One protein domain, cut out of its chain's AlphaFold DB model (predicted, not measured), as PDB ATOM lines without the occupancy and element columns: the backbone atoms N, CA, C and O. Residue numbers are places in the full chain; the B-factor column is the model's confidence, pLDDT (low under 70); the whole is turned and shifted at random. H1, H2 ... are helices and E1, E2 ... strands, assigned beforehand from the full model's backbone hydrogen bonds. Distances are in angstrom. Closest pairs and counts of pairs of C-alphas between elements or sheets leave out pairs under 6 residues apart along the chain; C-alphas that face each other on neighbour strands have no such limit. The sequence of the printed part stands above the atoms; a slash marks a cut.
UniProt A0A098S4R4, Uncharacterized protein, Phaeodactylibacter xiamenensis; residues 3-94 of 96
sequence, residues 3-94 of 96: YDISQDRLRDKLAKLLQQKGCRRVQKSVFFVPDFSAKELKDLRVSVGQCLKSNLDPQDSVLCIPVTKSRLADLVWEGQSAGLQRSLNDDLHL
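Overview. This is residues 3 to 94 of the 96 residues of an uncharacterized protein of Phaeodactylibacter xiamenensis (UniProt A0A098S4R4). A small two-strand hairpin, E1 and E2, sits in the middle, with residues 15 to 19 of the helix H1 packed on one side of it and the last helix, H4, packed on E1 on the other side; the longest helix, H2, runs opposite to H1 and packs on it with residues 48 to 52 alone. The short strand E3 lies off the hairpin and is paired with residues 3 to 4, while the short helix H3 lies near H4. The printed part has 92 residues, with four named helices and three named strands in the order H1, E1, E2, H2, E3, H3, H4; the one sheet, E1 - E2, is antiparallel and the class is mostly helix. The whole is compact, with a radius of gyration of the C-alphas of 14.0 A and spans of 40 by 33 by 20 A.

Arrangement. E1, residues 24 to 27, and E2, residues 30 to 32, form an antiparallel hairpin, with 149 degrees between their directions. N 24 and O 32 are 2.9 A apart and N 32 and O 24 are 2.8 A apart, both within hydrogen-bond range. The closest C-alphas of H1, residues 8 to 20, and E1 are those of Gln 19 and Arg 25, 7.1 A apart. H2, residues 38 to 52, touches H1 with residues 48 to 52 alone; the closest C-alphas are those of Leu 14 and Cys 51, 6.6 A apart. These two helices run opposite ways at a shallow tilt of 21 degrees. The closest C-alphas of E1 and H4, residues 82 to 92, are those of Val 26 and Leu 84, 5.1 A apart. H4 is near H3, residues 69 to 73, with 8 pairs of C-alphas within 10 A and the closest 8.1 A apart. E3, residues 61 to 63, pairs with no named strand, but its residues 61 to 62 pair antiparallel with residues 3 to 4. H1 and H4 are apart, and so are H2 and H4. In H1, H2 and H3 every O i to N i+4 pair is within hydrogen-bond range; in H4, 6 of 7 are.

Along the chain. E1 is 9.3 A long from first to last C-alpha, E2 7.1 A and E3 6.6 A. H2 is the longest helix, 21.2 A, H1 is 18.4 A, H4 15.7 A and H3 6.8 A. H1 begins at C-alpha 8, (-53.490, -2.598, -12.465). H2 begins at C-alpha 38, (-33.993, -25.649, -11.961), and H4 ends at C-alpha 92, (-53.389, -32.733, -1.073).

Size, cuts and confidence. The two C-alphas farthest apart, those of Ser 54 and His 93, are 41.0 A apart. The printed part has no cut, and no link is long; H2 to E3 and H3 to H4 are short links and the others are tight. The mean pLDDT of the printed part is 86.8, but residues 81 to 94 are under 70, and the mean for H4 is 60.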
ATOM      1  N   TYR A   3     -47.015 -11.021  -4.720       97.56
ATOM      2  CA  TYR A   3     -46.644  -9.714  -5.240       97.56
ATOM      3  C   TYR A   3     -47.508  -8.608  -4.648       97.56
ATOM      4  O   TYR A   3     -48.665  -8.822  -4.290       97.56
ATOM      5  N   ASP A   4     -46.948  -7.412  -4.602       97.81
ATOM      6  CA  ASP A   4     -47.669  -6.178  -4.353       97.81
ATOM      7  C   ASP A   4     -47.330  -5.216  -5.489       97.81
ATOM      8  O   ASP A   4     -46.173  -4.843  -5.667       97.81
ATOM      9  N   ILE A   5     -48.316  -4.956  -6.348       97.56
ATOM     10  CA  ILE A   5     -48.158  -4.167  -7.573       97.56
ATOM     11  C   ILE A   5     -49.342  -3.215  -7.667       97.56
ATOM     12  O   ILE A   5     -50.490  -3.644  -7.876       97.56
ATOM     13  N   SER A   6     -49.037  -1.930  -7.541       96.62
ATOM     14  CA  SER A   6     -49.989  -0.824  -7.583       96.62
ATOM     15  C   SER A   6     -50.636  -0.667  -8.962       96.62
ATOM     16  O   SER A   6     -51.851  -0.487  -9.067       96.62
ATOM     17  N   GLN A   7     -49.859  -0.803 -10.041       96.62
ATOM     18  CA  GLN A   7     -50.359  -0.617 -11.401       96.62
ATOM     19  C   GLN A   7     -51.209  -1.809 -11.880       96.62
ATOM     20  O   GLN A   7     -50.699  -2.888 -12.192       96.62
ATOM     21  N   ASP A   8     -52.512  -1.579 -12.059       96.69
ATOM     22  CA  ASP A   8     -53.490  -2.598 -12.465       96.69
ATOM     23  C   ASP A   8     -53.103  -3.368 -13.736       96.69
ATOM     24  O   ASP A   8     -53.147  -4.598 -13.763       96.69
ATOM     25  N   ARG A   9     -52.660  -2.656 -14.781       96.19
ATOM     26  CA  ARG A   9     -52.274  -3.277 -16.059       96.19
ATOM     27  C   ARG A   9     -51.083  -4.221 -15.904       96.19
ATOM     28  O   ARG A   9     -51.092  -5.307 -16.487       96.19
ATOM     29  N   LEU A  10     -50.069  -3.827 -15.129       97.12
ATOM     30  CA  LEU A  10     -48.899  -4.665 -14.873       97.12
ATOM     31  C   LEU A  10     -49.271  -5.882 -14.028       97.12
ATOM     32  O   LEU A  10     -48.854  -6.997 -14.343       97.12
ATOM     33  N   ARG A  11     -50.111  -5.681 -13.010       97.44
ATOM     34  CA  ARG A  11     -50.632  -6.751 -12.157       97.44
ATOM     35  C   ARG A  11     -51.381  -7.811 -12.966       97.44
ATOM     36  O   ARG A  11     -51.120  -9.004 -12.810       97.44
ATOM     37  N   ASP A  12     -52.271  -7.391 -13.861       97.00
ATOM     38  CA  ASP A  12     -53.047  -8.305 -14.704       97.00
ATOM     39  C   ASP A  12     -52.169  -9.018 -15.739       97.00
ATOM     40  O   ASP A  12     -52.358 -10.206 -16.016       97.00
ATOM     41  N   LYS A  13     -51.168  -8.316 -16.284       97.31
ATOM     42  CA  LYS A  13     -50.170  -8.898 -17.188       97.31
ATOM     43  C   LYS A  13     -49.345  -9.980 -16.486       97.31
ATOM     44  O   LYS A  13     -49.192 -11.068 -17.040       97.31
ATOM     45  N   LEU A  14     -48.864  -9.713 -15.268       97.81
ATOM     46  CA  LEU A  14     -48.124 -10.689 -14.470       97.81
ATOM     47  C   LEU A  14     -49.001 -11.899 -14.132       97.81
ATOM     48  O   LEU A  14     -48.565 -13.033 -14.314       97.81
ATOM     49  N   ALA A  15     -50.246 -11.676 -13.703       97.75
ATOM     50  CA  ALA A  15     -51.171 -12.760 -13.385       97.75
ATOM     51  C   ALA A  15     -51.393 -13.698 -14.584       97.75
ATOM     52  O   ALA A  15     -51.295 -14.916 -14.433       97.75
ATOM     53  N   LYS A  16     -51.619 -13.142 -15.785       97.81
ATOM     54  CA  LYS A  16     -51.763 -13.929 -17.023       97.81
ATOM     55  C   LYS A  16     -50.499 -14.718 -17.355       97.81
ATOM     56  O   LYS A  16     -50.595 -15.900 -17.674       97.81
ATOM     57  N   LEU A  17     -49.325 -14.093 -17.244       97.81
ATOM     58  CA  LEU A  17     -48.043 -14.763 -17.477       97.81
ATOM     59  C   LEU A  17     -47.852 -15.957 -16.532       97.81
ATOM     60  O   LEU A  17     -47.485 -17.039 -16.978       97.81
ATOM     61  N   LEU A  18     -48.107 -15.770 -15.234       97.19
ATOM     62  CA  LEU A  18     -47.956 -16.828 -14.234       97.19
ATOM     63  C   LEU A  18     -48.901 -18.004 -14.524       97.19
ATOM     64  O   LEU A  18     -48.464 -19.152 -14.492       97.19
ATOM     65  N   GLN A  19     -50.155 -17.734 -14.895       95.81
ATOM     66  CA  GLN A  19     -51.104 -18.780 -15.298       95.81
ATOM     67  C   GLN A  19     -50.649 -19.523 -16.563       95.81
ATOM     68  O   GLN A  19     -50.701 -20.748 -16.598       95.81
ATOM     69  N   GLN A  20     -50.145 -18.810 -17.576       96.50
ATOM     70  CA  GLN A  20     -49.602 -19.417 -18.801       96.50
ATOM     71  C   GLN A  20     -48.379 -20.298 -18.535       96.50
ATOM     72  O   GLN A  20     -48.149 -21.266 -19.254       96.50
ATOM     73  N   LYS A  21     -47.594 -19.976 -17.503       95.00
ATOM     74  CA  LYS A  21     -46.472 -20.801 -17.050       95.00
ATOM     75  C   LYS A  21     -46.913 -22.001 -16.209       95.00
ATOM     76  O   LYS A  21     -46.066 -22.804 -15.857       95.00
ATOM     77  N   GLY A  22     -48.200 -22.147 -15.890       92.38
ATOM     78  CA  GLY A  22     -48.716 -23.241 -15.064       92.38
ATOM     79  C   GLY A  22     -48.705 -22.954 -13.560       92.38
ATOM     80  O   GLY A  22     -49.006 -23.844 -12.767       92.38
ATOM     81  N   CYS A  23     -48.392 -21.724 -13.135       93.69
ATOM     82  CA  CYS A  23     -48.570 -21.323 -11.741       93.69
ATOM     83  C   CYS A  23     -50.065 -21.201 -11.414       93.69
ATOM     84  O   CYS A  23     -50.851 -20.646 -12.187       93.69
ATOM     85  N   ARG A  24     -50.458 -21.664 -10.228       90.44
ATOM     86  CA  ARG A  24     -51.855 -21.669  -9.783       90.44
ATOM     87  C   ARG A  24     -52.144 -20.434  -8.948       90.44
ATOM     88  O   ARG A  24     -51.455 -20.175  -7.963       90.44
ATOM     89  N   ARG A  25     -53.154 -19.658  -9.338       91.31
ATOM     90  CA  ARG A  25     -53.564 -18.455  -8.601       91.31
ATOM     91  C   ARG A  25     -54.392 -18.857  -7.386       91.31
ATOM     92  O   ARG A  25     -55.444 -19.463  -7.548       91.31
ATOM     93  N   VAL A  26     -53.936 -18.472  -6.200       88.25
ATOM     94  CA  VAL A  26     -54.560 -18.842  -4.918       88.25
ATOM     95  C   VAL A  26     -55.171 -17.652  -4.176       88.25
ATOM     96  O   VAL A  26     -56.136 -17.805  -3.435       88.25
ATOM     97  N   GLN A  27     -54.671 -16.446  -4.448       90.50
ATOM     98  CA  GLN A  27     -55.253 -15.172  -4.023       90.50
ATOM     99  C   GLN A  27     -55.087 -14.144  -5.152       90.50
ATOM    100  O   GLN A  27     -54.364 -14.379  -6.124       90.50
ATOM    101  N   LYS A  28     -55.717 -12.967  -5.025       92.25
ATOM    102  CA  LYS A  28     -55.572 -11.848  -5.976       92.25
ATOM    103  C   LYS A  28     -54.108 -11.583  -6.346       92.25
ATOM    104  O   LYS A  28     -53.842 -11.307  -7.515       92.25
ATOM    105  N   SER A  29     -53.182 -11.706  -5.402       96.06
ATOM    106  CA  SER A  29     -51.759 -11.460  -5.629       96.06
ATOM    107  C   SER A  29     -50.824 -12.561  -5.125       96.06
ATOM    108  O   SER A  29     -49.634 -12.334  -4.935       96.06
ATOM    109  N   VAL A  30     -51.345 -13.779  -4.951       93.94
ATOM    110  CA  VAL A  30     -50.559 -14.933  -4.495       93.94
ATOM    111  C   VAL A  30     -50.774 -16.113  -5.434       93.94
ATOM    112  O   VAL A  30     -51.899 -16.407  -5.849       93.94
ATOM    113  N   PHE A  31     -49.674 -16.782  -5.770       93.81
ATOM    114  CA  PHE A  31     -49.604 -17.931  -6.661       93.81
ATOM    115  C   PHE A  31     -48.784 -19.061  -6.042       93.81
ATOM    116  O   PHE A  31     -47.691 -18.820  -5.518       93.81
ATOM    117  N   PHE A  32     -49.244 -20.298  -6.197       91.44
ATOM    118  CA  PHE A  32     -48.382 -21.464  -6.066       91.44
ATOM    119  C   PHE A  32     -47.629 -21.690  -7.370       91.44
ATOM    120  O   PHE A  32     -48.208 -21.733  -8.458       91.44
ATOM    121  N   VAL A  33     -46.310 -21.793  -7.244       91.62
ATOM    122  CA  VAL A  33     -45.439 -22.256  -8.319       91.62
ATOM    123  C   VAL A  33     -45.320 -23.764  -8.107       91.62
ATOM    124  O   VAL A  33     -45.005 -24.160  -6.984       91.62
ATOM    125  N   PRO A  34     -45.636 -24.597  -9.110       86.50
ATOM    126  CA  PRO A  34     -45.527 -26.044  -8.971       86.50
ATOM    127  C   PRO A  34     -44.052 -26.460  -8.873       86.50
ATOM    128  O   PRO A  34     -43.148 -25.622  -8.938       86.50
ATOM    129  N   ASP A  35     -43.818 -27.759  -8.701       87.62
ATOM    130  CA  ASP A  35     -42.480 -28.322  -8.529       87.62
ATOM    131  C   ASP A  35     -41.693 -28.268  -9.851       87.62
ATOM    132  O   ASP A  35     -41.678 -29.201 -10.650       87.62
ATOM    133  N   PHE A  36     -41.133 -27.094 -10.131       89.94
ATOM    134  CA  PHE A  36     -40.351 -26.800 -11.322       89.94
ATOM    135  C   PHE A  36     -38.917 -27.289 -11.165       89.94
ATOM    136  O   PHE A  36     -38.259 -27.062 -10.148       89.94
ATOM    137  N   SER A  37     -38.377 -27.847 -12.245       93.38
ATOM    138  CA  SER A  37     -36.942 -28.065 -12.377       93.38
ATOM    139  C   SER A  37     -36.167 -26.744 -12.275       93.38
ATOM    140  O   SER A  37     -36.689 -25.649 -12.509       93.38
ATOM    141  N   ALA A  38     -34.862 -26.828 -12.005       92.44
ATOM    142  CA  ALA A  38     -33.993 -25.649 -11.961       92.44
ATOM    143  C   ALA A  38     -34.042 -24.817 -13.260       92.44
ATOM    144  O   ALA A  38     -33.951 -23.587 -13.221       92.44
ATOM    145  N   LYS A  39     -34.217 -25.480 -14.414       95.75
ATOM    146  CA  LYS A  39     -34.367 -24.819 -15.715       95.75
ATOM    147  C   LYS A  39     -35.685 -24.049 -15.793       95.75
ATOM    148  O   LYS A  39     -35.674 -22.873 -16.139       95.75
ATOM    149  N   GLU A  40     -36.796 -24.672 -15.417       95.38
ATOM    150  CA  GLU A  40     -38.117 -24.031 -15.435       95.38
ATOM    151  C   GLU A  40     -38.203 -22.863 -14.447       95.38
ATOM    152  O   GLU A  40     -38.745 -21.812 -14.787       95.38
ATOM    153  N   LEU A  41     -37.595 -22.983 -13.262       93.81
ATOM    154  CA  LEU A  41     -37.478 -21.870 -12.312       93.81
ATOM    155  C   LEU A  41     -36.667 -20.705 -12.889       93.81
ATOM    156  O   LEU A  41     -37.041 -19.542 -12.718       93.81
ATOM    157  N   LYS A  42     -35.566 -20.997 -13.594       95.06
ATOM    158  CA  LYS A  42     -34.766 -19.973 -14.274       95.06
ATOM    159  C   LYS A  42     -35.579 -19.279 -15.367       95.06
ATOM    160  O   LYS A  42     -35.594 -18.048 -15.418       95.06
ATOM    161  N   ASP A  43     -36.290 -20.042 -16.187       96.62
ATOM    162  CA  ASP A  43     -37.124 -19.517 -17.270       96.62
ATOM    163  C   ASP A  43     -38.297 -18.686 -16.730       96.62
ATOM    164  O   ASP A  43     -38.611 -17.619 -17.274       96.62
ATOM    165  N   LEU A  44     -38.918 -19.122 -15.627       95.88
ATOM    166  CA  LEU A  44     -39.939 -18.362 -14.906       95.88
ATOM    167  C   LEU A  44     -39.366 -17.028 -14.419       95.88
ATOM    168  O   LEU A  44     -39.944 -15.980 -14.701       95.88
ATOM    169  N   ARG A  45     -38.210 -17.050 -13.743       94.88
ATOM    170  CA  ARG A  45     -37.546 -15.843 -13.230       94.88
ATOM    171  C   ARG A  45     -37.236 -14.847 -14.346       94.88
ATOM    172  O   ARG A  45     -37.493 -13.657 -14.177       94.88
ATOM    173  N   VAL A  46     -36.710 -15.316 -15.477       96.81
ATOM    174  CA  VAL A  46     -36.428 -14.461 -16.642       96.81
ATOM    175  C   VAL A  46     -37.719 -13.864 -17.199       96.81
ATOM    176  O   VAL A  46     -37.783 -12.654 -17.411       96.81
ATOM    177  N   SER A  47     -38.759 -14.682 -17.376       97.00
ATOM    178  CA  SER A  47     -40.050 -14.235 -17.915       97.00
ATOM    179  C   SER A  47     -40.705 -13.180 -17.015       97.00
ATOM    180  O   SER A  47     -41.179 -12.154 -17.501       97.00
ATOM    181  N   VAL A  48     -40.694 -13.400 -15.695       96.38
ATOM    182  CA  VAL A  48     -41.197 -12.436 -14.705       96.38
ATOM    183  C   VAL A  48     -40.367 -11.154 -14.756       96.38
ATOM    184  O   VAL A  48     -40.933 -10.077 -14.914       96.38
ATOM    185  N   GLY A  49     -39.034 -11.247 -14.725       96.00
ATOM    186  CA  GLY A  49     -38.159 -10.072 -14.803       96.00
ATOM    187  C   GLY A  49     -38.392  -9.228 -16.062       96.00
ATOM    188  O   GLY A  49     -38.455  -8.005 -15.986       96.00
ATOM    189  N   GLN A  50     -38.596  -9.870 -17.216       96.50
ATOM    190  CA  GLN A  50     -38.943  -9.185 -18.464       96.50
ATOM    191  C   GLN A  50     -40.334  -8.544 -18.417       96.50
ATOM    192  O   GLN A  50     -40.514  -7.438 -18.920       96.50
ATOM    193  N   CYS A  51     -41.315  -9.213 -17.807       96.00
ATOM    194  CA  CYS A  51     -42.671  -8.689 -17.667       96.00
ATOM    195  C   CYS A  51     -42.715  -7.394 -16.850       96.00
ATOM    196  O   CYS A  51     -43.457  -6.481 -17.219       96.00
ATOM    197  N   LEU A  52     -41.925  -7.341 -15.774       95.19
ATOM    198  CA  LEU A  52     -41.850  -6.222 -14.830       95.19
ATOM    199  C   LEU A  52     -40.945  -5.080 -15.311       95.19
ATOM    200  O   LEU A  52     -41.041  -3.958 -14.815       95.19
ATOM    201  N   LYS A  53     -40.065  -5.350 -16.281       91.38
ATOM    202  CA  LYS A  53     -39.069  -4.386 -16.752       91.38
ATOM    203  C   LYS A  53     -39.724  -3.065 -17.181       91.38
ATOM    204  O   LYS A  53     -40.739  -3.059 -17.881       91.38
ATOM    205  N   SER A  54     -39.110  -1.957 -16.762       80.69
ATOM    206  CA  SER A  54     -39.469  -0.571 -17.112       80.69
ATOM    207  C   SER A  54     -40.845  -0.074 -16.647       80.69
ATOM    208  O   SER A  54     -41.170   1.071 -16.934       80.69
ATOM    209  N   ASN A  55     -41.640  -0.892 -15.948       87.19
ATOM    210  CA  ASN A  55     -42.996  -0.525 -15.516       87.19
ATOM    211  C   ASN A  55     -43.262  -0.779 -14.024       87.19
ATOM    212  O   ASN A  55     -44.317  -0.386 -13.538       87.19
ATOM    213  N   LEU A  56     -42.353  -1.465 -13.325       93.69
ATOM    214  CA  LEU A  56     -42.471  -1.716 -11.893       93.69
ATOM    215  C   LEU A  56     -42.140  -0.441 -11.110       93.69
ATOM    216  O   LEU A  56     -41.066   0.132 -11.315       93.69
ATOM    217  N   ASP A  57     -43.045  -0.017 -10.229       95.81
ATOM    218  CA  ASP A  57     -42.775   1.083  -9.304       95.81
ATOM    219  C   ASP A  57     -41.668   0.670  -8.314       95.81
ATOM    220  O   ASP A  57     -41.637  -0.491  -7.899       95.81
ATOM    221  N   PRO A  58     -40.757   1.570  -7.903       94.38
ATOM    222  CA  PRO A  58     -39.753   1.259  -6.884       94.38
ATOM    223  C   PRO A  58     -40.313   0.721  -5.556       94.38
ATOM    224  O   PRO A  58     -39.576   0.065  -4.822       94.38
ATOM    225  N   GLN A  59     -41.578   1.010  -5.234       95.56
ATOM    226  CA  GLN A  59     -42.268   0.508  -4.043       95.56
ATOM    227  C   GLN A  59     -43.018  -0.811  -4.282       95.56
ATOM    228  O   GLN A  59     -43.378  -1.487  -3.318       95.56
ATOM    229  N   ASP A  60     -43.236  -1.203  -5.540       96.50
ATOM    230  CA  ASP A  60     -43.844  -2.487  -5.870       96.50
ATOM    231  C   ASP A  60     -42.835  -3.628  -5.638       96.50
ATOM    232  O   ASP A  60     -41.619  -3.485  -5.804       96.50
ATOM    233  N   SER A  61     -43.332  -4.815  -5.293       95.56
ATOM    234  CA  SER A  61     -42.474  -5.962  -4.991       95.56
ATOM    235  C   SER A  61     -43.050  -7.291  -5.465       95.56
ATOM    236  O   SER A  61     -44.259  -7.497  -5.567       95.56
ATOM    237  N   VAL A  62     -42.154  -8.238  -5.753       96.00
ATOM    238  CA  VAL A  62     -42.498  -9.632  -6.047       96.00
ATOM    239  C   VAL A  62     -41.593 -10.538  -5.228       96.00
ATOM    240  O   VAL A  62     -40.370 -10.479  -5.338       96.00
ATOM    241  N   LEU A  63     -42.199 -11.406  -4.424       95.19
ATOM    242  CA  LEU A  63     -41.520 -12.363  -3.564       95.19
ATOM    243  C   LEU A  63     -41.748 -13.789  -4.063       95.19
ATOM    244  O   LEU A  63     -42.879 -14.264  -4.197       95.19
ATOM    245  N   CYS A  64     -40.657 -14.516  -4.277       91.88
ATOM    246  CA  CYS A  64     -40.690 -15.944  -4.562       91.88
ATOM    247  C   CYS A  64     -40.044 -16.700  -3.402       91.88
ATOM    248  O   CYS A  64     -38.827 -16.679  -3.250       91.88
ATOM    249  N   ILE A  65     -40.875 -17.349  -2.588       90.75
ATOM    250  CA  ILE A  65     -40.451 -18.090  -1.399       90.75
ATOM    251  C   ILE A  65     -40.619 -19.583  -1.701       90.75
ATOM    252  O   ILE A  65     -41.734 -19.979  -2.062       90.75
ATOM    253  N   PRO A  66     -39.557 -20.402  -1.602       88.62
ATOM    254  CA  PRO A  66     -39.690 -21.848  -1.691       88.62
ATOM    255  C   PRO A  66     -40.409 -22.367  -0.444       88.62
ATOM    256  O   PRO A  66     -40.070 -21.995   0.679       88.62
ATOM    257  N   VAL A  67     -41.403 -23.229  -0.639       86.56
ATOM    258  CA  VAL A  67     -42.171 -23.849   0.445       86.56
ATOM    259  C   VAL A  67     -42.266 -25.341   0.158       86.56
ATOM    260  O   VAL A  67     -42.508 -25.737  -0.981       86.56
ATOM    261  N   THR A  68     -42.049 -26.179   1.170       84.94
ATOM    262  CA  THR A  68     -42.236 -27.628   1.040       84.94
ATOM    263  C   THR A  68     -43.717 -27.978   1.128       84.94
ATOM    264  O   THR A  68     -44.477 -27.308   1.826       84.94
ATOM    265  N   LYS A  69     -44.136 -29.079   0.491       80.00
ATOM    266  CA  LYS A  69     -45.527 -29.558   0.581       80.00
ATOM    267  C   LYS A  69     -45.982 -29.774   2.030       80.00
ATOM    268  O   LYS A  69     -47.088 -29.387   2.378       80.00
ATOM    269  N   SER A  70     -45.102 -30.295   2.888       82.81
ATOM    270  CA  SER A  70     -45.385 -30.465   4.320       82.81
ATOM    271  C   SER A  70     -45.730 -29.152   5.023       82.81
ATOM    272  O   SER A  70     -46.664 -29.114   5.808       82.81
ATOM    273  N   ARG A  71     -45.039 -28.052   4.695       82.94
ATOM    274  CA  ARG A  71     -45.305 -26.726   5.274       82.94
ATOM    275  C   ARG A  71     -46.582 -26.082   4.738       82.94
ATOM    276  O   ARG A  71     -47.121 -25.200   5.391       82.94
ATOM    277  N   LEU A  72     -47.058 -26.494   3.561       80.62
ATOM    278  CA  LEU A  72     -48.342 -26.031   3.025       80.62
ATOM    279  C   LEU A  72     -49.534 -26.653   3.759       80.62
ATOM    280  O   LEU A  72     -50.585 -26.023   3.802       80.62
ATOM    281  N   ALA A  73     -49.379 -27.843   4.351       78.06
ATOM    282  CA  ALA A  73     -50.428 -28.457   5.170       78.06
ATOM    283  C   ALA A  73     -50.721 -27.649   6.448       78.06
ATOM    284  O   ALA A  73     -51.852 -27.642   6.923       78.06
ATOM    285  N   ASP A  74     -49.726 -26.913   6.948       83.25
ATOM    286  CA  ASP A  74     -49.848 -26.024   8.111       83.25
ATOM    287  C   ASP A  74     -50.379 -24.623   7.739       83.25
ATOM    288  O   ASP A  74     -50.372 -23.707   8.567       83.25
ATOM    289  N   LEU A  75     -50.780 -24.400   6.481       81.81
ATOM    290  CA  LEU A  75     -51.227 -23.090   6.018       81.81
ATOM    291  C   LEU A  75     -52.551 -22.710   6.686       81.81
ATOM    292  O   LEU A  75     -53.581 -23.347   6.481       81.81
ATOM    293  N   VAL A  76     -52.524 -21.614   7.439       83.38
ATOM    294  CA  VAL A  76     -53.725 -21.001   8.011       83.38
ATOM    295  C   VAL A  76     -54.299 -20.004   7.013       83.38
ATOM    296  O   VAL A  76     -53.573 -19.182   6.450       83.38
ATOM    297  N   TRP A  77     -55.612 -20.070   6.800       80.44
ATOM    298  CA  TRP A  77     -56.328 -19.176   5.902       80.44
ATOM    299  C   TRP A  77     -57.554 -18.576   6.581       80.44
ATOM    300  O   TRP A  77     -58.428 -19.303   7.041       80.44
ATOM    301  N   GLU A  78     -57.656 -17.250   6.532       84.06
ATOM    302  CA  GLU A  78     -58.800 -16.495   7.037       84.06
ATOM    303  C   GLU A  78     -59.466 -15.727   5.885       84.06
ATOM    304  O   GLU A  78     -58.825 -14.930   5.196       84.06
ATOM    305  N   GLY A  79     -60.761 -15.972   5.656       80.31
ATOM    306  CA  GLY A  79     -61.570 -15.292   4.637       80.31
ATOM    307  C   GLY A  79     -62.230 -16.218   3.607       80.31
ATOM    308  O   GLY A  79     -61.994 -17.423   3.556       80.31
ATOM    309  N   GLN A  80     -63.080 -15.649   2.746       71.06
ATOM    310  CA  GLN A  80     -63.858 -16.410   1.762       71.06
ATOM    311  C   GLN A  80     -63.063 -16.632   0.465       71.06
ATOM    312  O   GLN A  80     -62.887 -15.716  -0.336       71.06
ATOM    313  N   SER A  81     -62.589 -17.860   0.237       64.56
ATOM    314  CA  SER A  81     -61.901 -18.250  -1.002       64.56
ATOM    315  C   SER A  81     -62.268 -19.672  -1.426       64.56
ATOM    316  O   SER A  81     -61.589 -20.645  -1.099       64.56
ATOM    317  N   ALA A  82     -63.341 -19.801  -2.211       60.81
ATOM    318  CA  ALA A  82     -63.740 -21.092  -2.779       60.81
ATOM    319  C   ALA A  82     -62.695 -21.664  -3.765       60.81
ATOM    320  O   ALA A  82     -62.642 -22.872  -3.985       60.81
ATOM    321  N   GLY A  83     -61.858 -20.807  -4.369       59.69
ATOM    322  CA  GLY A  83     -60.820 -21.214  -5.326       59.69
ATOM    323  C   GLY A  83     -59.574 -21.822  -4.672       59.69
ATOM    324  O   GLY A  83     -58.990 -22.758  -5.219       59.69
ATOM    325  N   LEU A  84     -59.197 -21.332  -3.486       63.38
ATOM    326  CA  LEU A  84     -58.076 -21.877  -2.718       63.38
ATOM    327  C   LEU A  84     -58.402 -23.272  -2.185       63.38
ATOM    328  O   LEU A  84     -57.593 -24.176  -2.349       63.38
ATOM    329  N   GLN A  85     -59.590 -23.453  -1.598       62.22
ATOM    330  CA  GLN A  85     -60.000 -24.739  -1.026       62.22
ATOM    331  C   GLN A  85     -59.983 -25.865  -2.069       62.22
ATOM    332  O   GLN A  85     -59.515 -26.958  -1.772       62.22
ATOM    333  N   ARG A  86     -60.403 -25.593  -3.315       64.12
ATOM    334  CA  ARG A  86     -60.270 -26.566  -4.418       64.12
ATOM    335  C   ARG A  86     -58.817 -26.844  -4.780       64.12
ATOM    336  O   ARG A  86     -58.433 -27.999  -4.863       64.12
ATOM    337  N   SER A  87     -58.012 -25.794  -4.951       61.09
ATOM    338  CA  SER A  87     -56.611 -25.944  -5.370       61.09
ATOM    339  C   SER A  87     -55.769 -26.690  -4.330       61.09
ATOM    340  O   SER A  87     -54.916 -27.489  -4.701       61.09
ATOM    341  N   LEU A  88     -56.012 -26.446  -3.036       64.06
ATOM    342  CA  LEU A  88     -55.355 -27.161  -1.941       64.06
ATOM    343  C   LEU A  88     -55.807 -28.620  -1.869       64.06
ATOM    344  O   LEU A  88     -54.956 -29.488  -1.716       64.06
ATOM    345  N   ASN A  89     -57.104 -28.902  -2.017       61.44
ATOM    346  CA  ASN A  89     -57.602 -30.280  -2.013       61.44
ATOM    347  C   ASN A  89     -57.039 -31.085  -3.193       61.44
ATOM    348  O   ASN A  89     -56.538 -32.184  -2.978       61.44
ATOM    349  N   ASP A  90     -57.023 -30.526  -4.405       61.78
ATOM    350  CA  ASP A  90     -56.471 -31.199  -5.590       61.78
ATOM    351  C   ASP A  90     -54.964 -31.513  -5.449       61.78
ATOM    352  O   ASP A  90     -54.497 -32.533  -5.956       61.78
ATOM    353  N   ASP A  91     -54.199 -30.678  -4.730       53.59
ATOM    354  CA  ASP A  91     -52.774 -30.915  -4.445       53.59
ATOM    355  C   ASP A  91     -52.528 -31.824  -3.223       53.59
ATOM    356  O   ASP A  91     -51.521 -32.536  -3.184       53.59
ATOM    357  N   LEU A  92     -53.437 -31.843  -2.242       48.81
ATOM    358  CA  LEU A  92     -53.389 -32.733  -1.073       48.81
ATOM    359  C   LEU A  92     -53.809 -34.170  -1.410       48.81
ATOM    360  O   LEU A  92     -53.272 -35.107  -0.828       48.81
ATOM    361  N   HIS A  93     -54.698 -34.378  -2.383       45.19
ATOM    362  CA  HIS A  93     -55.048 -35.720  -2.867       45.19
ATOM    363  C   HIS A  93     -53.899 -36.429  -3.603       45.19
ATOM    364  O   HIS A  93     -53.958 -37.637  -3.796       45.19
ATOM    365  N   LEU A  94     -52.834 -35.711  -3.975       40.81
ATOM    366  CA  LEU A  94     -51.597 -36.285  -4.525       40.81
ATOM    367  C   LEU A  94     -50.566 -36.646  -3.434       40.81
ATOM    368  O   LEU A  94     -49.414 -36.945  -3.755       40.81
TER     369      LEU A  94